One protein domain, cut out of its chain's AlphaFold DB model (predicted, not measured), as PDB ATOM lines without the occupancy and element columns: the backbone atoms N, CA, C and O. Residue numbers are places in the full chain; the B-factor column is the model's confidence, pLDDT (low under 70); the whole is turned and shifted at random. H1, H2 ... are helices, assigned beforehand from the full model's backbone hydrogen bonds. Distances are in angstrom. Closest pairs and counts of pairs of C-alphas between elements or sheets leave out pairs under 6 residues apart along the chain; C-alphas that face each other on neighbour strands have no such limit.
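AT A GLANCE: This is residues 130 to 174 of the 207 residues of an uncharacterized protein of Massilia aurea (UniProt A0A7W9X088). What shape is this? It is an open, flat L: a short arm, H1, then a long arm, H2, with the link between them at the corner and the space between the arms empty. What is it made of? The printed part has 45 residues with two named helices, H1 then H2, and no named strand; its class is all helix. How spread out is it? It is extended, with a radius of gyration of the C-alphas of 17.3 A and spans of 51 by 28 by 9 A.

IN THESE COORDINATES: Where is H1? It holds residues 130 to 142, 18.7 A long, from C-alpha 130 at (43.081, -19.392, -1.674). Where is H2? It holds residues 147 to 173, 39.2 A long, ending with C-alpha 173 at (17.172, 1.159, 34.203).

HOW THE PARTS SIT: Do the helices touch? H1 and H2 are apart, joined by a tight link of 4 residues. Are their backbones well formed? In H1 and H2 every O i to N i+4 pair is within hydrogen-bond range.

THE WHOLE: How long is it? The two C-alphas farthest apart, those of Ser 131 and Lys 173, are 51.0 A apart. Is it whole and confident? The printed part has no cut, and no printed residue is under 70 in pLDDT.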
ATOM      1  N   GLU A 130      44.042 -20.412  -1.256       91.31
ATOM      2  CA  GLU A 130      43.081 -19.392  -1.674       91.31
ATOM      3  C   GLU A 130      42.027 -19.994  -2.605       91.31
ATOM      4  O   GLU A 130      40.834 -19.739  -2.425       91.31
ATOM      5  N   SER A 131      42.438 -20.903  -3.499       89.00
ATOM      6  CA  SER A 131      41.507 -21.685  -4.322       89.00
ATOM      7  C   SER A 131      40.540 -22.516  -3.467       89.00
ATOM      8  O   SER A 131      39.337 -22.532  -3.723       89.00
ATOM      9  N   LEU A 132      41.032 -23.123  -2.380       92.06
ATOM     10  CA  LEU A 132      40.216 -23.932  -1.470       92.06
ATOM     11  C   LEU A 132      39.219 -23.086  -0.675       92.06
ATOM     12  O   LEU A 132      38.072 -23.495  -0.497       92.06
ATOM     13  N   ARG A 133      39.610 -21.885  -0.228       93.75
ATOM     14  CA  ARG A 133      38.675 -20.940   0.408       93.75
ATOM     15  C   ARG A 133      37.627 -20.437  -0.578       93.75
ATOM     16  O   ARG A 133      36.467 -20.295  -0.197       93.75
ATOM     17  N   GLY A 134      38.023 -20.167  -1.822       94.25
ATOM     18  CA  GLY A 134      37.115 -19.778  -2.900       94.25
ATOM     19  C   GLY A 134      36.065 -20.855  -3.164       94.25
ATOM     20  O   GLY A 134      34.869 -20.564  -3.132       94.25
ATOM     21  N   LEU A 135      36.512 -22.106  -3.304       94.12
ATOM     22  CA  LEU A 135      35.649 -23.271  -3.472       94.12
ATOM     23  C   LEU A 135      34.716 -23.461  -2.268       94.12
ATOM     24  O   LEU A 135      33.515 -23.619  -2.447       94.12
ATOM     25  N   ALA A 136      35.232 -23.374  -1.038       93.25
ATOM     26  CA  ALA A 136      34.419 -23.515   0.170       93.25
ATOM     27  C   ALA A 136      33.300 -22.460   0.248       93.25
ATOM     28  O   ALA A 136      32.163 -22.786   0.579       93.25
ATOM     29  N   ARG A 137      33.589 -21.202  -0.120       94.62
ATOM     30  CA  ARG A 137      32.562 -20.148  -0.210       94.62
ATOM     31  C   ARG A 137      31.529 -20.441  -1.295       94.62
ATOM     32  O   ARG A 137      30.375 -20.064  -1.132       94.62
ATOM     33  N   GLN A 138      31.934 -21.049  -2.406       93.50
ATOM     34  CA  GLN A 138      31.024 -21.400  -3.495       93.50
ATOM     35  C   GLN A 138      30.100 -22.556  -3.102       93.50
ATOM     36  O   GLN A 138      28.892 -22.448  -3.280       93.50
ATOM     37  N   VAL A 139      30.646 -23.592  -2.465       93.69
ATOM     38  CA  VAL A 139      29.867 -24.711  -1.922       93.69
ATOM     39  C   VAL A 139      28.857 -24.221  -0.884       93.69
ATOM     40  O   VAL A 139      27.699 -24.616  -0.938       93.69
ATOM     41  N   GLU A 140      29.244 -23.304   0.008       89.12
ATOM     42  CA  GLU A 140      28.303 -22.749   0.992       89.12
ATOM     43  C   GLU A 140      27.198 -21.901   0.345       89.12
ATOM     44  O   GLU A 140      26.069 -21.896   0.823       89.12
ATOM     45  N   LYS A 141      27.479 -21.210  -0.770       92.06
ATOM     46  CA  LYS A 141      26.448 -20.460  -1.514       92.06
ATOM     47  C   LYS A 141      25.403 -21.372  -2.151       92.06
ATOM     48  O   LYS A 141      24.243 -20.985  -2.243       92.06
ATOM     49  N   GLU A 142      25.820 -22.540  -2.621       92.31
ATOM     50  CA  GLU A 142      24.935 -23.525  -3.255       92.31
ATOM     51  C   GLU A 142      24.249 -24.433  -2.224       92.31
ATOM     52  O   GLU A 142      23.268 -25.116  -2.527       92.31
ATOM     53  N   ARG A 143      24.727 -24.416  -0.977       90.88
ATOM     54  CA  ARG A 143      24.186 -25.208   0.117       90.88
ATOM     55  C   ARG A 143      22.814 -24.693   0.543       90.88
ATOM     56  O   ARG A 143      22.652 -23.571   1.018       90.88
ATOM     57  N   VAL A 144      21.818 -25.571   0.465       91.50
ATOM     58  CA  VAL A 144      20.493 -25.323   1.042       91.50
ATOM     59  C   VAL A 144      20.483 -25.828   2.492       91.50
ATOM     60  O   VAL A 144      20.683 -27.025   2.711       91.50
ATOM     61  N   PRO A 145      20.228 -24.965   3.496       86.31
ATOM     62  CA  PRO A 145      20.229 -25.378   4.894       86.31
ATOM     63  C   PRO A 145      19.093 -26.359   5.173       86.31
ATOM     64  O   PRO A 145      17.953 -26.169   4.716       86.31
ATOM     65  N   THR A 146      19.416 -27.389   5.954       92.88
ATOM     66  CA  THR A 146      18.479 -28.452   6.340       92.88
ATOM     67  C   THR A 146      17.382 -27.915   7.264       92.88
ATOM     68  O   THR A 146      17.545 -26.880   7.911       92.88
ATOM     69  N   ALA A 147      16.241 -28.607   7.354       91.69
ATOM     70  CA  ALA A 147      15.126 -28.162   8.198       91.69
ATOM     71  C   ALA A 147      15.527 -28.015   9.681       91.69
ATOM     72  O   ALA A 147      15.167 -27.027  10.316       91.69
ATOM     73  N   LEU A 148      16.328 -28.949  10.206       93.19
ATOM     74  CA  LEU A 148      16.827 -28.912  11.584       93.19
ATOM     75  C   LEU A 148      17.752 -27.709  11.827       93.19
ATOM     76  O   LEU A 148      17.670 -27.038  12.853       93.19
ATOM     77  N   GLU A 149      18.624 -27.418  10.864       91.81
ATOM     78  CA  GLU A 149      19.564 -26.303  10.939       91.81
ATOM     79  C   GLU A 149      18.839 -24.957  10.953       91.81
ATOM     80  O   GLU A 149      19.168 -24.101  11.768       91.81
ATOM     81  N   ARG A 150      17.770 -24.807  10.160       92.06
ATOM     82  CA  ARG A 150      16.922 -23.605  10.191       92.06
ATOM     83  C   ARG A 150      16.278 -23.385  11.556       92.06
ATOM     84  O   ARG A 150      16.268 -22.253  12.033       92.06
ATOM     85  N   VAL A 151      15.769 -24.446  12.186       95.00
ATOM     86  CA  VAL A 151      15.180 -24.359  13.534       95.00
ATOM     87  C   VAL A 151      16.240 -23.933  14.545       95.00
ATOM     88  O   VAL A 151      16.023 -22.983  15.291       95.00
ATOM     89  N   ARG A 152      17.425 -24.550  14.512       94.69
ATOM     90  CA  ARG A 152      18.529 -24.196  15.414       94.69
ATOM     91  C   ARG A 152      18.981 -22.743  15.238       94.69
ATOM     92  O   ARG A 152      19.191 -22.047  16.227       94.69
ATOM     93  N   THR A 153      19.119 -22.270  13.999       93.62
ATOM     94  CA  THR A 153      19.477 -20.872  13.724       93.62
ATOM     95  C   THR A 153      18.390 -19.916  14.212       93.62
ATOM     96  O   THR A 153      18.718 -18.889  14.801       93.62
ATOM     97  N   ALA A 154      17.109 -20.256  14.032       92.25
ATOM     98  CA  ALA A 154      15.994 -19.455  14.532       92.25
ATOM     99  C   ALA A 154      15.972 -19.375  16.069       92.25
ATOM    100  O   ALA A 154      15.786 -18.293  16.624       92.25
ATOM    101  N   GLU A 155      16.222 -20.488  16.765       94.19
ATOM    102  CA  GLU A 155      16.355 -20.503  18.227       94.19
ATOM    103  C   GLU A 155      17.557 -19.681  18.700       94.19
ATOM    104  O   GLU A 155      17.449 -18.913  19.657       94.19
ATOM    105  N   GLN A 156      18.693 -19.788  18.008       94.06
ATOM    106  CA  GLN A 156      19.888 -19.013  18.327       94.06
ATOM    107  C   GLN A 156      19.667 -17.506  18.136       94.06
ATOM    108  O   GLN A 156      20.086 -16.720  18.987       94.06
ATOM    109  N   LEU A 157      19.002 -17.103  17.050       92.25
ATOM    110  CA  LEU A 157      18.617 -15.711  16.796       92.25
ATOM    111  C   LEU A 157      17.715 -15.192  17.913       92.25
ATOM    112  O   LEU A 157      18.033 -14.183  18.536       92.25
ATOM    113  N   ARG A 158      16.665 -15.947  18.252       89.50
ATOM    114  CA  ARG A 158      15.746 -15.586  19.334       89.50
ATOM    115  C   ARG A 158      16.466 -15.436  20.678       89.50
ATOM    116  O   ARG A 158      16.264 -14.446  21.371       89.50
ATOM    117  N   GLY A 159      17.356 -16.367  21.020       91.88
ATOM    118  CA  GLY A 159      18.160 -16.273  22.239       91.88
ATOM    119  C   GLY A 159      19.113 -15.072  22.237       91.88
ATOM    120  O   GLY A 159      19.359 -14.470  23.282       91.88
ATOM    121  N   SER A 160      19.651 -14.682  21.078       92.31
ATOM    122  CA  SER A 160      20.460 -13.465  20.953       92.31
ATOM    123  C   SER A 160      19.620 -12.204  21.167       92.31
ATOM    124  O   SER A 160      20.043 -11.318  21.914       92.31
ATOM    125  N   ASP A 161      18.420 -12.151  20.590       93.56
ATOM    126  CA  ASP A 161      17.490 -11.031  20.731       93.56
ATOM    127  C   ASP A 161      17.019 -10.862  22.178       93.56
ATOM    128  O   ASP A 161      17.068  -9.751  22.710       93.56
ATOM    129  N   ASP A 162      16.671 -11.957  22.858       92.06
ATOM    130  CA  ASP A 162      16.284 -11.943  24.274       92.06
ATOM    131  C   ASP A 162      17.429 -11.415  25.162       92.06
ATOM    132  O   ASP A 162      17.217 -10.596  26.062       92.06
ATOM    133  N   ASN A 163      18.673 -11.810  24.870       92.12
ATOM    134  CA  ASN A 163      19.857 -11.312  25.573       92.12
ATOM    135  C   ASN A 163      20.119  -9.820  25.308       92.12
ATOM    136  O   ASN A 163      20.484  -9.076  26.226       92.12
ATOM    137  N   ASN A 164      19.935  -9.366  24.065       90.94
ATOM    138  CA  ASN A 164      20.083  -7.962  23.688       90.94
ATOM    139  C   ASN A 164      19.005  -7.097  24.344       90.94
ATOM    140  O   ASN A 164      19.321  -6.038  24.888       90.94
ATOM    141  N   LEU A 165      17.762  -7.578  24.375       92.06
ATOM    142  CA  LEU A 165      16.648  -6.919  25.045       92.06
ATOM    143  C   LEU A 165      16.889  -6.828  26.554       92.06
ATOM    144  O   LEU A 165      16.778  -5.746  27.124       92.06
ATOM    145  N   ALA A 166      17.299  -7.920  27.205       88.88
ATOM    146  CA  ALA A 166      17.628  -7.912  28.629       88.88
ATOM    147  C   ALA A 166      18.760  -6.920  28.950       88.88
ATOM    148  O   ALA A 166      18.692  -6.173  29.933       88.88
ATOM    149  N   ARG A 167      19.789  -6.853  28.094       87.62
ATOM    150  CA  ARG A 167      20.884  -5.882  28.219       87.62
ATOM    151  C   ARG A 167      20.399  -4.446  28.005       87.62
ATOM    152  O   ARG A 167      20.833  -3.561  28.740       87.62
ATOM    153  N   ALA A 168      19.506  -4.211  27.047       86.00
ATOM    154  CA  ALA A 168      18.920  -2.901  26.782       86.00
ATOM    155  C   ALA A 168      18.032  -2.433  27.942       86.00
ATOM    156  O   ALA A 168      18.197  -1.312  28.408       86.00
ATOM    157  N   ILE A 169      17.176  -3.305  28.481       88.31
ATOM    158  CA  ILE A 169      16.350  -3.023  29.664       88.31
ATOM    159  C   ILE A 169      17.238  -2.705  30.871       88.31
ATOM    160  O   ILE A 169      16.988  -1.737  31.588       88.31
ATOM    161  N   LYS A 170      18.312  -3.477  31.084       85.06
ATOM    162  CA  LYS A 170      19.268  -3.212  32.168       85.06
ATOM    163  C   LYS A 170      19.934  -1.843  32.014       85.06
ATOM    164  O   LYS A 170      20.051  -1.128  33.001       85.06
ATOM    165  N   ARG A 171      20.331  -1.464  30.794       80.56
ATOM    166  CA  ARG A 171      20.887  -0.132  30.504       80.56
ATOM    167  C   ARG A 171      19.855   0.974  30.707       80.56
ATOM    168  O   ARG A 171      20.177   1.955  31.351       80.56
ATOM    169  N   ALA A 172      18.620   0.786  30.248       80.38
ATOM    170  CA  ALA A 172      17.540   1.762  30.407       80.38
ATOM    171  C   ALA A 172      17.144   1.998  31.875       80.38
ATOM    172  O   ALA A 172      16.641   3.062  32.218       80.38
ATOM    173  N   LYS A 173      17.368   1.012  32.754       82.38
ATOM    174  CA  LYS A 173      17.172   1.159  34.203       82.38
ATOM    175  C   LYS A 173      18.302   1.947  34.879       82.38
ATOM    176  O   LYS A 173      18.102   2.460  35.981       82.38
ATOM    177  N   ASN A 174      19.483   2.015  34.270       81.50
ATOM    178  CA  ASN A 174      20.606   2.726  34.860       81.50
ATOM    179  C   ASN A 174      20.387   4.246  34.740       81.50
ATOM    180  O   ASN A 174      19.905   4.714  33.713       81.50
TER     181      ASN A 174